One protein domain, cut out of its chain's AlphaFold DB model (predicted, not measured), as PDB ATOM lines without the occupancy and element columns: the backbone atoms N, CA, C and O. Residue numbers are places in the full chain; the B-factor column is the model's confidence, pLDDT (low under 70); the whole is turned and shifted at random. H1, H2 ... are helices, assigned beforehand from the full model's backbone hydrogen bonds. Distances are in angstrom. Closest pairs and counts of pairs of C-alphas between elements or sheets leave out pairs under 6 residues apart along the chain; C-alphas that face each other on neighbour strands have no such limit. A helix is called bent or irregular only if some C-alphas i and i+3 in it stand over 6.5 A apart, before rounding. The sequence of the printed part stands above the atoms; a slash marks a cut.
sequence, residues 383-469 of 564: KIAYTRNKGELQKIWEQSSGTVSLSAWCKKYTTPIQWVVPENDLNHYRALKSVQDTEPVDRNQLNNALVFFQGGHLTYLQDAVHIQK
ATOM      1  N   LYS A 383      18.438 -31.505  38.720       88.38
ATOM      2  CA  LYS A 383      17.008 -31.320  38.989       88.38
ATOM      3  C   LYS A 383      16.280 -30.690  37.798       88.38
ATOM      4  O   LYS A 383      15.183 -31.129  37.441       88.38
ATOM      5  N   ILE A 384      16.884 -29.681  37.176       87.62
ATOM      6  CA  ILE A 384      16.316 -29.014  36.003       87.62
ATOM      7  C   ILE A 384      16.318 -29.954  34.802       87.62
ATOM      8  O   ILE A 384      15.274 -30.142  34.181       87.62
ATOM      9  N   ALA A 385      17.439 -30.624  34.528       86.25
ATOM     10  CA  ALA A 385      17.540 -31.604  33.452       86.25
ATOM     11  C   ALA A 385      16.501 -32.722  33.615       86.25
ATOM     12  O   ALA A 385      15.840 -33.101  32.652       86.25
ATOM     13  N   TYR A 386      16.292 -33.212  34.841       88.38
ATOM     14  CA  TYR A 386      15.242 -34.186  35.138       88.38
ATOM     15  C   TYR A 386      13.841 -33.643  34.811       88.38
ATOM     16  O   TYR A 386      13.041 -34.324  34.168       88.38
ATOM     17  N   THR A 387      13.549 -32.402  35.209       87.50
ATOM     18  CA  THR A 387      12.251 -31.750  34.965       87.50
ATOM     19  C   THR A 387      12.004 -31.515  33.472       87.50
ATOM     20  O   THR A 387      10.924 -31.838  32.972       87.50
ATOM     21  N   ARG A 388      13.019 -31.042  32.738       87.88
ATOM     22  CA  ARG A 388      12.979 -30.883  31.280       87.88
ATOM     23  C   ARG A 388      12.732 -32.218  30.586       87.88
ATOM     24  O   ARG A 388      11.774 -32.331  29.826       87.88
ATOM     25  N   ASN A 389      13.529 -33.238  30.904       90.25
ATOM     26  CA  ASN A 389      13.413 -34.565  30.299       90.25
ATOM     27  C   ASN A 389      12.033 -35.189  30.560       90.25
ATOM     28  O   ASN A 389      11.461 -35.811  29.667       90.25
ATOM     29  N   LYS A 390      11.456 -34.984  31.753       90.38
ATOM     30  CA  LYS A 390      10.075 -35.382  32.067       90.38
ATOM     31  C   LYS A 390       9.061 -34.693  31.146       90.38
ATOM     32  O   LYS A 390       8.188 -35.366  30.598       90.38
ATOM     33  N   GLY A 391       9.172 -33.377  30.974       89.75
ATOM     34  CA  GLY A 391       8.283 -32.609  30.100       89.75
ATOM     35  C   GLY A 391       8.417 -32.991  28.623       89.75
ATOM     36  O   GLY A 391       7.411 -33.147  27.933       89.75
ATOM     37  N   GLU A 392       9.641 -33.191  28.135       90.50
ATOM     38  CA  GLU A 392       9.900 -33.650  26.765       90.50
ATOM     39  C   GLU A 392       9.346 -35.050  26.515       90.50
ATOM     40  O   GLU A 392       8.641 -35.259  25.530       90.50
ATOM     41  N   LEU A 393       9.586 -35.990  27.433       92.75
ATOM     42  CA  LEU A 393       9.066 -37.351  27.339       92.75
ATOM     43  C   LEU A 393       7.527 -37.362  27.259       92.75
ATOM     44  O   LEU A 393       6.951 -38.089  26.449       92.75
ATOM     45  N   GLN A 394       6.851 -36.518  28.048       91.31
ATOM     46  CA  GLN A 394       5.393 -36.360  27.983       91.31
ATOM     47  C   GLN A 394       4.922 -35.767  26.648       91.31
ATOM     48  O   GLN A 394       3.961 -36.272  26.069       91.31
ATOM     49  N   LYS A 395       5.611 -34.744  26.126       92.00
ATOM     50  CA  LYS A 395       5.286 -34.146  24.820       92.00
ATOM     51  C   LYS A 395       5.452 -35.143  23.676       92.00
ATOM     52  O   LYS A 395       4.565 -35.248  22.831       92.00
ATOM     53  N   ILE A 396       6.553 -35.897  23.658       92.12
ATOM     54  CA  ILE A 396       6.804 -36.920  22.633       92.12
ATOM     55  C   ILE A 396       5.736 -38.012  22.703       92.12
ATOM     56  O   ILE A 396       5.227 -38.441  21.667       92.12
ATOM     57  N   TRP A 397       5.350 -38.432  23.913       93.12
ATOM     58  CA  TRP A 397       4.249 -39.374  24.096       93.12
ATOM     59  C   TRP A 397       2.937 -38.849  23.513       93.12
ATOM     60  O   TRP A 397       2.254 -39.576  22.790       93.12
ATOM     61  N   GLU A 398       2.571 -37.602  23.806       92.25
ATOM     62  CA  GLU A 398       1.327 -37.010  23.315       92.25
ATOM     63  C   GLU A 398       1.316 -36.907  21.785       92.25
ATOM     64  O   GLU A 398       0.339 -37.306  21.150       92.25
ATOM     65  N   GLN A 399       2.433 -36.484  21.186       89.94
ATOM     66  CA  GLN A 399       2.609 -36.420  19.732       89.94
ATOM     67  C   GLN A 399       2.541 -37.805  19.073       89.94
ATOM     68  O   GLN A 399       1.898 -37.972  18.038       89.94
ATOM     69  N   SER A 400       3.168 -38.813  19.685       89.31
ATOM     70  CA  SER A 400       3.268 -40.162  19.116       89.31
ATOM     71  C   SER A 400       1.993 -40.984  19.309       89.31
ATOM     72  O   SER A 400       1.596 -41.731  18.421       89.31
ATOM     73  N   SER A 401       1.314 -40.848  20.448       89.81
ATOM     74  CA  SER A 401       0.141 -41.659  20.813       89.81
ATOM     75  C   SER A 401      -1.205 -40.968  20.548       89.81
ATOM     76  O   SER A 401      -2.248 -41.628  20.507       89.81
ATOM     77  N   GLY A 402      -1.208 -39.637  20.408       88.38
ATOM     78  CA  GLY A 402      -2.416 -38.815  20.318       88.38
ATOM     79  C   GLY A 402      -3.218 -38.749  21.623       88.38
ATOM     80  O   GLY A 402      -4.435 -38.552  21.582       88.38
ATOM     81  N   THR A 403      -2.583 -38.994  22.775       91.25
ATOM     82  CA  THR A 403      -3.228 -38.966  24.097       91.25
ATOM     83  C   THR A 403      -2.309 -38.390  25.170       91.25
ATOM     84  O   THR A 403      -1.104 -38.611  25.144       91.25
ATOM     85  N   VAL A 404      -2.894 -37.729  26.172       89.94
ATOM     86  CA  VAL A 404      -2.152 -37.067  27.261       89.94
ATOM     87  C   VAL A 404      -1.450 -38.029  28.232       89.94
ATOM     88  O   VAL A 404      -0.529 -37.627  28.935       89.94
ATOM     89  N   SER A 405      -1.872 -39.297  28.311       92.81
ATOM     90  CA  SER A 405      -1.263 -40.287  29.210       92.81
ATOM     91  C   SER A 405      -1.429 -41.724  28.728       92.81
ATOM     92  O   SER A 405      -2.326 -42.032  27.940       92.81
ATOM     93  N   LEU A 406      -0.598 -42.627  29.246       93.19
ATOM     94  CA  LEU A 406      -0.680 -44.062  28.990       93.19
ATOM     95  C   LEU A 406      -2.021 -44.653  29.429       93.19
ATOM     96  O   LEU A 406      -2.618 -45.445  28.700       93.19
ATOM     97  N   SER A 407      -2.543 -44.232  30.582       91.94
ATOM     98  CA  SER A 407      -3.863 -44.668  31.047       91.94
ATOM     99  C   SER A 407      -4.978 -44.157  30.128       91.94
ATOM    100  O   SER A 407      -5.933 -44.891  29.859       91.94
ATOM    101  N   ALA A 408      -4.855 -42.936  29.590       92.62
ATOM    102  CA  ALA A 408      -5.797 -42.409  28.602       92.62
ATOM    103  C   ALA A 408      -5.738 -43.198  27.285       92.62
ATOM    104  O   ALA A 408      -6.788 -43.543  26.737       92.62
ATOM    105  N   TRP A 409      -4.539 -43.558  26.825       95.31
ATOM    106  CA  TRP A 409      -4.344 -44.422  25.661       95.31
ATOM    107  C   TRP A 409      -4.984 -45.798  25.853       95.31
ATOM    108  O   TRP A 409      -5.820 -46.213  25.047       95.31
ATOM    109  N   CYS A 410      -4.693 -46.462  26.977       92.62
ATOM    110  CA  CYS A 410      -5.260 -47.774  27.291       92.62
ATOM    111  C   CYS A 410      -6.793 -47.706  27.370       92.62
ATOM    112  O   CYS A 410      -7.489 -48.599  26.890       92.62
ATOM    113  N   LYS A 411      -7.351 -46.620  27.922       90.50
ATOM    114  CA  LYS A 411      -8.803 -46.387  27.975       90.50
ATOM    115  C   LYS A 411      -9.413 -46.168  26.587       90.50
ATOM    116  O   LYS A 411     -10.482 -46.717  26.325       90.50
ATOM    117  N   LYS A 412      -8.753 -45.398  25.713       90.88
ATOM    118  CA  LYS A 412      -9.199 -45.105  24.339       90.88
ATOM    119  C   LYS A 412      -9.302 -46.380  23.505       90.88
ATOM    120  O   LYS A 412     -10.340 -46.633  22.898       90.88
ATOM    121  N   TYR A 413      -8.257 -47.206  23.519       90.06
ATOM    122  CA  TYR A 413      -8.208 -48.438  22.726       90.06
ATOM    123  C   TYR A 413      -8.764 -49.668  23.457       90.06
ATOM    124  O   TYR A 413      -8.937 -50.722  22.852       90.06
ATOM    125  N   THR A 414      -9.088 -49.539  24.748       89.50
ATOM    126  CA  THR A 414      -9.523 -50.646  25.623       89.50
ATOM    127  C   THR A 414      -8.571 -51.845  25.573       89.50
ATOM    128  O   THR A 414      -8.989 -52.998  25.597       89.50
ATOM    129  N   THR A 415      -7.278 -51.557  25.466       90.94
ATOM    130  CA  THR A 415      -6.215 -52.552  25.335       90.94
ATOM    131  C   THR A 415      -5.048 -52.114  26.216       90.94
ATOM    132  O   THR A 415      -4.667 -50.942  26.148       90.94
ATOM    133  N   PRO A 416      -4.487 -53.000  27.055       92.94
ATOM    134  CA  PRO A 416      -3.274 -52.703  27.810       92.94
ATOM    135  C   PRO A 416      -2.108 -52.458  26.856       92.94
ATOM    136  O   PRO A 416      -1.890 -53.246  25.933       92.94
ATOM    137  N   ILE A 417      -1.338 -51.393  27.079       93.31
ATOM    138  CA  ILE A 417      -0.172 -51.072  26.239       93.31
ATOM    139  C   ILE A 417       0.828 -52.237  26.189       93.31
ATOM    140  O   ILE A 417       1.442 -52.491  25.155       93.31
ATOM    141  N   GLN A 418       0.920 -53.001  27.280       93.88
ATOM    142  CA  GLN A 418       1.831 -54.130  27.439       93.88
ATOM    143  C   GLN A 418       1.522 -55.294  26.489       93.88
ATOM    144  O   GLN A 418       2.350 -56.179  26.309       93.88
ATOM    145  N   TRP A 419       0.330 -55.323  25.889       92.56
ATOM    146  CA  TRP A 419      -0.040 -56.335  24.896       92.56
ATOM    147  C   TRP A 419       0.321 -55.931  23.465       92.56
ATOM    148  O   TRP A 419       0.286 -56.777  22.573       92.56
ATOM    149  N   VAL A 420       0.631 -54.653  23.246       91.56
ATOM    150  CA  VAL A 420       0.931 -54.080  21.926       91.56
ATOM    151  C   VAL A 420       2.429 -53.841  21.759       91.56
ATOM    152  O   VAL A 420       2.966 -54.014  20.671       91.56
ATOM    153  N   VAL A 421       3.110 -53.459  22.837       90.69
ATOM    154  CA  VAL A 421       4.539 -53.132  22.827       90.69
ATOM    155  C   VAL A 421       5.406 -54.402  22.895       90.69
ATOM    156  O   VAL A 421       5.054 -55.329  23.629       90.69
ATOM    157  N   PRO A 422       6.550 -54.455  22.179       86.69
ATOM    158  CA  PRO A 422       7.526 -55.538  22.309       86.69
ATOM    159  C   PRO A 422       8.080 -55.677  23.733       86.69
ATOM    160  O   PRO A 422       8.313 -54.691  24.426       86.69
ATOM    161  N   GLU A 423       8.367 -56.909  24.156       85.00
ATOM    162  CA  GLU A 423       8.793 -57.199  25.534       85.00
ATOM    163  C   GLU A 423      10.074 -56.454  25.947       85.00
ATOM    164  O   GLU A 423      10.161 -55.940  27.062       85.00
ATOM    165  N   ASN A 424      11.021 -56.307  25.016       86.75
ATOM    166  CA  ASN A 424      12.281 -55.595  25.242       86.75
ATOM    167  C   ASN A 424      12.088 -54.094  25.527       86.75
ATOM    168  O   ASN A 424      12.911 -53.497  26.218       86.75
ATOM    169  N   ASP A 425      10.988 -53.503  25.053       90.19
ATOM    170  CA  ASP A 425      10.740 -52.063  25.150       90.19
ATOM    171  C   ASP A 425       9.845 -51.702  26.348       90.19
ATOM    172  O   ASP A 425       9.757 -50.534  26.735       90.19
ATOM    173  N   LEU A 426       9.197 -52.688  26.985       89.75
ATOM    174  CA  LEU A 426       8.216 -52.484  28.063       89.75
ATOM    175  C   LEU A 426       8.737 -51.613  29.211       89.75
ATOM    176  O   LEU A 426       7.979 -50.828  29.784       89.75
ATOM    177  N   ASN A 427      10.022 -51.722  29.547       91.12
ATOM    178  CA  ASN A 427      10.616 -50.942  30.631       91.12
ATOM    179  C   ASN A 427      10.592 -49.431  30.350       91.12
ATOM    180  O   ASN A 427      10.392 -48.651  31.281       91.12
ATOM    181  N   HIS A 428      10.698 -49.005  29.088       93.12
ATOM    182  CA  HIS A 428      10.581 -47.592  28.715       93.12
ATOM    183  C   HIS A 428       9.152 -47.067  28.919       93.12
ATOM    184  O   HIS A 428       8.960 -45.954  29.411       93.12
ATOM    185  N   TYR A 429       8.139 -47.887  28.627       92.62
ATOM    186  CA  TYR A 429       6.731 -47.544  28.853       92.62
ATOM    187  C   TYR A 429       6.359 -47.552  30.337       92.62
ATOM    188  O   TYR A 429       5.592 -46.699  30.780       92.62
ATOM    189  N   ARG A 430       6.935 -48.466  31.128       92.75
ATOM    190  CA  ARG A 430       6.793 -48.463  32.593       92.75
ATOM    191  C   ARG A 430       7.404 -47.201  33.203       92.75
ATOM    192  O   ARG A 430       6.746 -46.551  34.007       92.75
ATOM    193  N   ALA A 431       8.596 -46.797  32.757       92.31
ATOM    194  CA  ALA A 431       9.213 -45.540  33.181       92.31
ATOM    195  C   ALA A 431       8.334 -44.325  32.827       92.31
ATOM    196  O   ALA A 431       8.091 -43.473  33.678       92.31
ATOM    197  N   LEU A 432       7.783 -44.273  31.606       93.25
ATOM    198  CA  LEU A 432       6.825 -43.236  31.206       93.25
ATOM    199  C   LEU A 432       5.577 -43.215  32.109       93.25
ATOM    200  O   LEU A 432       5.129 -42.132  32.491       93.25
ATOM    201  N   LYS A 433       5.025 -44.385  32.461       93.19
ATOM    202  CA  LYS A 433       3.864 -44.488  33.358       93.19
ATOM    203  C   LYS A 433       4.175 -43.904  34.734       93.19
ATOM    204  O   LYS A 433       3.462 -43.002  35.163       93.19
ATOM    205  N   SER A 434       5.273 -44.320  35.363       92.69
ATOM    206  CA  SER A 434       5.692 -43.783  36.664       92.69
ATOM    207  C   SER A 434       5.931 -42.267  36.610       92.69
ATOM    208  O   SER A 434       5.485 -41.533  37.491       92.69
ATOM    209  N   VAL A 435       6.519 -41.746  35.525       92.12
ATOM    210  CA  VAL A 435       6.666 -40.293  35.311       92.12
ATOM    211  C   VAL A 435       5.311 -39.569  35.280       92.12
ATOM    212  O   VAL A 435       5.178 -38.487  35.868       92.12
ATOM    213  N   GLN A 436       4.320 -40.131  34.580       91.38
ATOM    214  CA  GLN A 436       2.964 -39.579  34.460       91.38
ATOM    215  C   GLN A 436       2.180 -39.664  35.774       91.38
ATOM    216  O   GLN A 436       1.450 -38.730  36.094       91.38
ATOM    217  N   ASP A 437       2.399 -40.717  36.559       90.62
ATOM    218  CA  ASP A 437       1.784 -40.917  37.876       90.62
ATOM    219  C   ASP A 437       2.487 -40.136  38.996       90.62
ATOM    220  O   ASP A 437       2.102 -40.227  40.159       90.62
ATOM    221  N   THR A 438       3.503 -39.334  38.662       87.56
ATOM    222  CA  THR A 438       4.329 -38.571  39.616       87.56
ATOM    223  C   THR A 438       5.129 -39.432  40.600       87.56
ATOM    224  O   THR A 438       5.579 -38.945  41.634       87.56
ATOM    225  N   GLU A 439       5.380 -40.687  40.240       89.00
ATOM    226  CA  GLU A 439       6.254 -41.591  40.977       89.00
ATOM    227  C   GLU A 439       7.741 -41.278  40.713       89.00
ATOM    228  O   GLU A 439       8.097 -40.745  39.650       89.00
ATOM    229  N   PRO A 440       8.638 -41.584  41.669       83.75
ATOM    230  CA  PRO A 440      10.069 -41.387  41.485       83.75
ATOM    231  C   PRO A 440      10.619 -42.353  40.428       83.75
ATOM    232  O   PRO A 440      10.425 -43.562  40.520       83.75
ATOM    233  N   VAL A 441      11.352 -41.815  39.450       89.25
ATOM    234  CA  VAL A 441      12.039 -42.595  38.412       89.25
ATOM    235  C   VAL A 441      13.527 -42.280  38.460       89.25
ATOM    236  O   VAL A 441      13.924 -41.125  38.614       89.25
ATOM    237  N   ASP A 442      14.358 -43.313  38.345       90.00
ATOM    238  CA  ASP A 442      15.806 -43.139  38.287       90.00
ATOM    239  C   ASP A 442      16.213 -42.310  37.055       90.00
ATOM    240  O   ASP A 442      15.640 -42.440  35.971       90.00
ATOM    241  N   ARG A 443      17.233 -41.461  37.202       85.19
ATOM    242  CA  ARG A 443      17.652 -40.541  36.138       85.19
ATOM    243  C   ARG A 443      18.129 -41.275  34.887       85.19
ATOM    244  O   ARG A 443      17.810 -40.838  33.781       85.19
ATOM    245  N   ASN A 444      18.866 -42.377  35.038       87.25
ATOM    246  CA  ASN A 444      19.333 -43.152  33.891       87.25
ATOM    247  C   ASN A 444      18.151 -43.828  33.196       87.25
ATOM    248  O   ASN A 444      18.085 -43.834  31.970       87.25
ATOM    249  N   GLN A 445      17.177 -44.328  33.962       89.81
ATOM    250  CA  GLN A 445      15.945 -44.885  33.398       89.81
ATOM    251  C   GLN A 445      15.129 -43.839  32.629       89.81
ATOM    252  O   GLN A 445      14.694 -44.119  31.512       89.81
ATOM    253  N   LEU A 446      14.966 -42.629  33.180       91.94
ATOM    254  CA  LEU A 446      14.288 -41.522  32.500       91.94
ATOM    255  C   LEU A 446      15.003 -41.148  31.198       91.94
ATOM    256  O   LEU A 446      14.354 -40.992  30.165       91.94
ATOM    257  N   ASN A 447      16.332 -41.028  31.236       89.75
ATOM    258  CA  ASN A 447      17.115 -40.673  30.058       89.75
ATOM    259  C   ASN A 447      17.045 -41.765  28.978       89.75
ATOM    260  O   ASN A 447      16.813 -41.463  27.812       89.75
ATOM    261  N   ASN A 448      17.159 -43.037  29.367       90.81
ATOM    262  CA  ASN A 448      17.028 -44.168  28.448       90.81
ATOM    263  C   ASN A 448      15.634 -44.225  27.808       90.81
ATOM    264  O   ASN A 448      15.520 -44.490  26.614       90.81
ATOM    265  N   ALA A 449      14.572 -43.956  28.577       91.94
ATOM    266  CA  ALA A 449      13.222 -43.845  28.032       91.94
ATOM    267  C   ALA A 449      13.111 -42.676  27.043       91.94
ATOM    268  O   ALA A 449      12.614 -42.868  25.938       91.94
ATOM    269  N   LEU A 450      13.618 -41.487  27.385       92.31
ATOM    270  CA  LEU A 450      13.587 -40.329  26.489       92.31
ATOM    271  C   LEU A 450      14.290 -40.614  25.152       92.31
ATOM    272  O   LEU A 450      13.698 -40.381  24.102       92.31
ATOM    273  N   VAL A 451      15.499 -41.185  25.188       92.06
ATOM    274  CA  VAL A 451      16.257 -41.564  23.981       92.06
ATOM    275  C   VAL A 451      15.480 -42.571  23.129       92.06
ATOM    276  O   VAL A 451      15.392 -42.408  21.912       92.06
ATOM    277  N   PHE A 452      14.860 -43.578  23.755       92.62
ATOM    278  CA  PHE A 452      14.006 -44.543  23.060       92.62
ATOM    279  C   PHE A 452      12.826 -43.858  22.353       92.62
ATOM    280  O   PHE A 452      12.610 -44.075  21.161       92.62
ATOM    281  N   PHE A 453      12.082 -42.997  23.054       90.50
ATOM    282  CA  PHE A 453      10.912 -42.321  22.486       90.50
ATOM    283  C   PHE A 453      11.282 -41.293  21.401       90.50
ATOM    284  O   PHE A 453      10.497 -41.091  20.481       90.50
ATOM    285  N   GLN A 454      12.469 -40.677  21.464       89.31
ATOM    286  CA  GLN A 454      12.979 -39.775  20.420       89.31
ATOM    287  C   GLN A 454      13.400 -40.515  19.141       89.31
ATOM    288  O   GLN A 454      13.204 -39.995  18.044       89.31
ATOM    289  N   GLY A 455      13.992 -41.709  19.268       82.31
ATOM    290  CA  GLY A 455      14.486 -42.498  18.132       82.31
ATOM    291  C   GLY A 455      13.500 -43.531  17.572       82.31
ATOM    292  O   GLY A 455      13.725 -44.065  16.487       82.31
ATOM    293  N   GLY A 456      12.431 -43.853  18.304       75.56
ATOM    294  CA  GLY A 456      11.524 -44.954  17.980       75.56
ATOM    295  C   GLY A 456      10.516 -44.650  16.865       75.56
ATOM    296  O   GLY A 456       9.880 -43.597  16.832       75.56
ATOM    297  N   HIS A 457      10.272 -45.627  15.987       76.19
ATOM    298  CA  HIS A 457       9.132 -45.607  15.064       76.19
ATOM    299  C   HIS A 457       7.842 -46.024  15.788       76.19
ATOM    300  O   HIS A 457       7.429 -47.179  15.761       76.19
ATOM    301  N   LEU A 458       7.189 -45.060  16.437       85.88
ATOM    302  CA  LEU A 458       6.026 -45.280  17.311       85.88
ATOM    303  C   LEU A 458       4.667 -45.233  16.587       85.88
ATOM    304  O   LEU A 458       3.619 -45.124  17.223       85.88
ATOM    305  N   THR A 459       4.653 -45.310  15.255       83.44
ATOM    306  CA  THR A 459       3.441 -45.138  14.429       83.44
ATOM    307  C   THR A 459       2.357 -46.182  14.713       83.44
ATOM    308  O   THR A 459       1.167 -45.886  14.599       83.44
ATOM    309  N   TYR A 460       2.743 -47.378  15.166       87.62
ATOM    310  CA  TYR A 460       1.817 -48.445  15.553       87.62
ATOM    311  C   TYR A 460       0.920 -48.079  16.748       87.62
ATOM    312  O   TYR A 460      -0.142 -48.673  16.916       87.62
ATOM    313  N   LEU A 461       1.292 -47.076  17.556       89.75
ATOM    314  CA  LEU A 461       0.481 -46.600  18.683       89.75
ATOM    315  C   LEU A 461      -0.822 -45.915  18.251       89.75
ATOM    316  O   LEU A 461      -1.713 -45.730  19.082       89.75
ATOM    317  N   GLN A 462      -0.939 -45.532  16.977       89.62
ATOM    318  CA  GLN A 462      -2.150 -44.925  16.417       89.62
ATOM    319  C   GLN A 462      -2.920 -45.870  15.482       89.62
ATOM    320  O   GLN A 462      -4.072 -45.584  15.148       89.62
ATOM    321  N   ASP A 463      -2.336 -47.010  15.102       91.44
ATOM    322  CA  ASP A 463      -2.960 -47.991  14.216       91.44
ATOM    323  C   ASP A 463      -3.992 -48.844  14.973       91.44
ATOM    324  O   ASP A 463      -3.687 -49.864  15.594       91.44
ATOM    325  N   ALA A 464      -5.256 -48.421  14.898       87.94
ATOM    326  CA  ALA A 464      -6.377 -49.113  15.528       87.94
ATOM    327  C   ALA A 464      -6.533 -50.577  15.076       87.94
ATOM    328  O   ALA A 464      -6.981 -51.402  15.874       87.94
ATOM    329  N   VAL A 465      -6.170 -50.908  13.830       88.69
ATOM    330  CA  VAL A 465      -6.284 -52.274  13.294       88.69
ATOM    331  C   VAL A 465      -5.211 -53.157  13.920       88.69
ATOM    332  O   VAL A 465      -5.513 -54.251  14.403       88.69
ATOM    333  N   HIS A 466      -3.973 -52.664  13.978       90.81
ATOM    334  CA  HIS A 466      -2.875 -53.358  14.642       90.81
ATOM    335  C   HIS A 466      -3.152 -53.577  16.136       90.81
ATOM    336  O   HIS A 466      -3.067 -54.706  16.618       90.81
ATOM    337  N   ILE A 467      -3.571 -52.530  16.855       91.75
ATOM    338  CA  ILE A 467      -3.877 -52.602  18.294       91.75
ATOM    339  C   ILE A 467      -4.977 -53.634  18.570       91.75
ATOM    340  O   ILE A 467      -4.867 -54.450  19.488       91.75
ATOM    341  N   GLN A 468      -6.028 -53.637  17.750       87.88
ATOM    342  CA  GLN A 468      -7.118 -54.593  17.877       87.88
ATOM    343  C   GLN A 468      -6.660 -56.033  17.603       87.88
ATOM    344  O   GLN A 468      -7.073 -56.953  18.311       87.88
ATOM    345  N   LYS A 469      -5.775 -56.238  16.622       88.69
ATOM    346  CA  LYS A 469      -5.173 -57.546  16.351       88.69
ATOM    347  C   LYS A 469      -4.357 -58.048  17.548       88.69
ATOM    348  O   LYS A 469      -4.495 -59.208  17.926       88.69
TER     349      LYS A 469
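Overview. This is residues 383 to 469 of the 564 residues of an uncharacterized protein of Desulfosporosinus sp. I2 (UniProt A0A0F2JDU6). The longest helix, H1, runs roughly along the long axis of an elongated body, with H4 packed on it at a slant and H3 set steeply to both; these three make a cluster that takes up one end and reaches into the middle. The shorter H2 and H5 lie toward the other end, H5 farthest out, and H2 runs nearly the same way as H1. The printed part has 87 residues with five named helices, H1 to H5 in order along the chain, and no named strand; its class is all helix. It is compact, with a radius of gyration of the C-alphas of 12.4 A, and its C-alphas span 40 by 21 by 19 A.

Along the chain. Find C-alpha 383 at (17.008, -31.320, 38.989); from there H1 runs through residues 383 to 401, 26.9 A from first to last C-alpha. H2 follows at residues 406 to 413, 10.7 A long. Look next for C-alpha 423 at (8.793, -57.199, 25.534), where H3, residues 423 to 436, begins its 20.6 A; it is irregular, for C-alphas 424 and 427 are 7.3 A apart, against about 5 A in a regular helix. H4 covers residues 443 to 455 over 18.4 A. H5, residues 464 to 469, measures 8.6 A and ends with C-alpha 469 at (-5.173, -57.546, 16.351).

Arrangement. Begin at H3, the hub, which touches H1, H2 and H4. With residues 427 to 432 alone it touches H4, at a steep tilt of 67 degrees, opposite ways; the closest C-alphas, of His 428 and Ala 449, are 4.6 A apart. With residues 432 to 436 alone it touches residues 390 to 394 of H1, at a steep tilt of 64 degrees, opposite ways; there the C-alphas of Lys 390 and Val 435 come closest, at 6.8 A. H1 and H4 touch with their closest C-alphas, of Leu 393 and Leu 450, 5.5 A apart; they run the same way at a shallow tilt of 34 degrees, only just short of steep. H2 and residues 432 to 436 of H3 only just touch, with 3 pairs of C-alphas within 8 A, closest at Leu 406 and Lys 433, 6.3 A. H2 and H5 also only just touch, with 3 such pairs, closest at Tyr 413 and Ala 464, 7.5 A, and stand about perpendicular at 85 degrees. H5 is apart from H1, H3 and H4. In H1, H2, H4 and H5 each O i to N i+4 pair is within hydrogen-bond range; in H3, 7 of 10 are.

Size, cuts and confidence. The two C-alphas farthest apart, those of Lys 383 and Lys 469, are 41.1 A apart. The printed part has no cut and no long link; the link from H1 to H2 is tight. The mean pLDDT of the printed part is 89.9, and no printed residue is under 70.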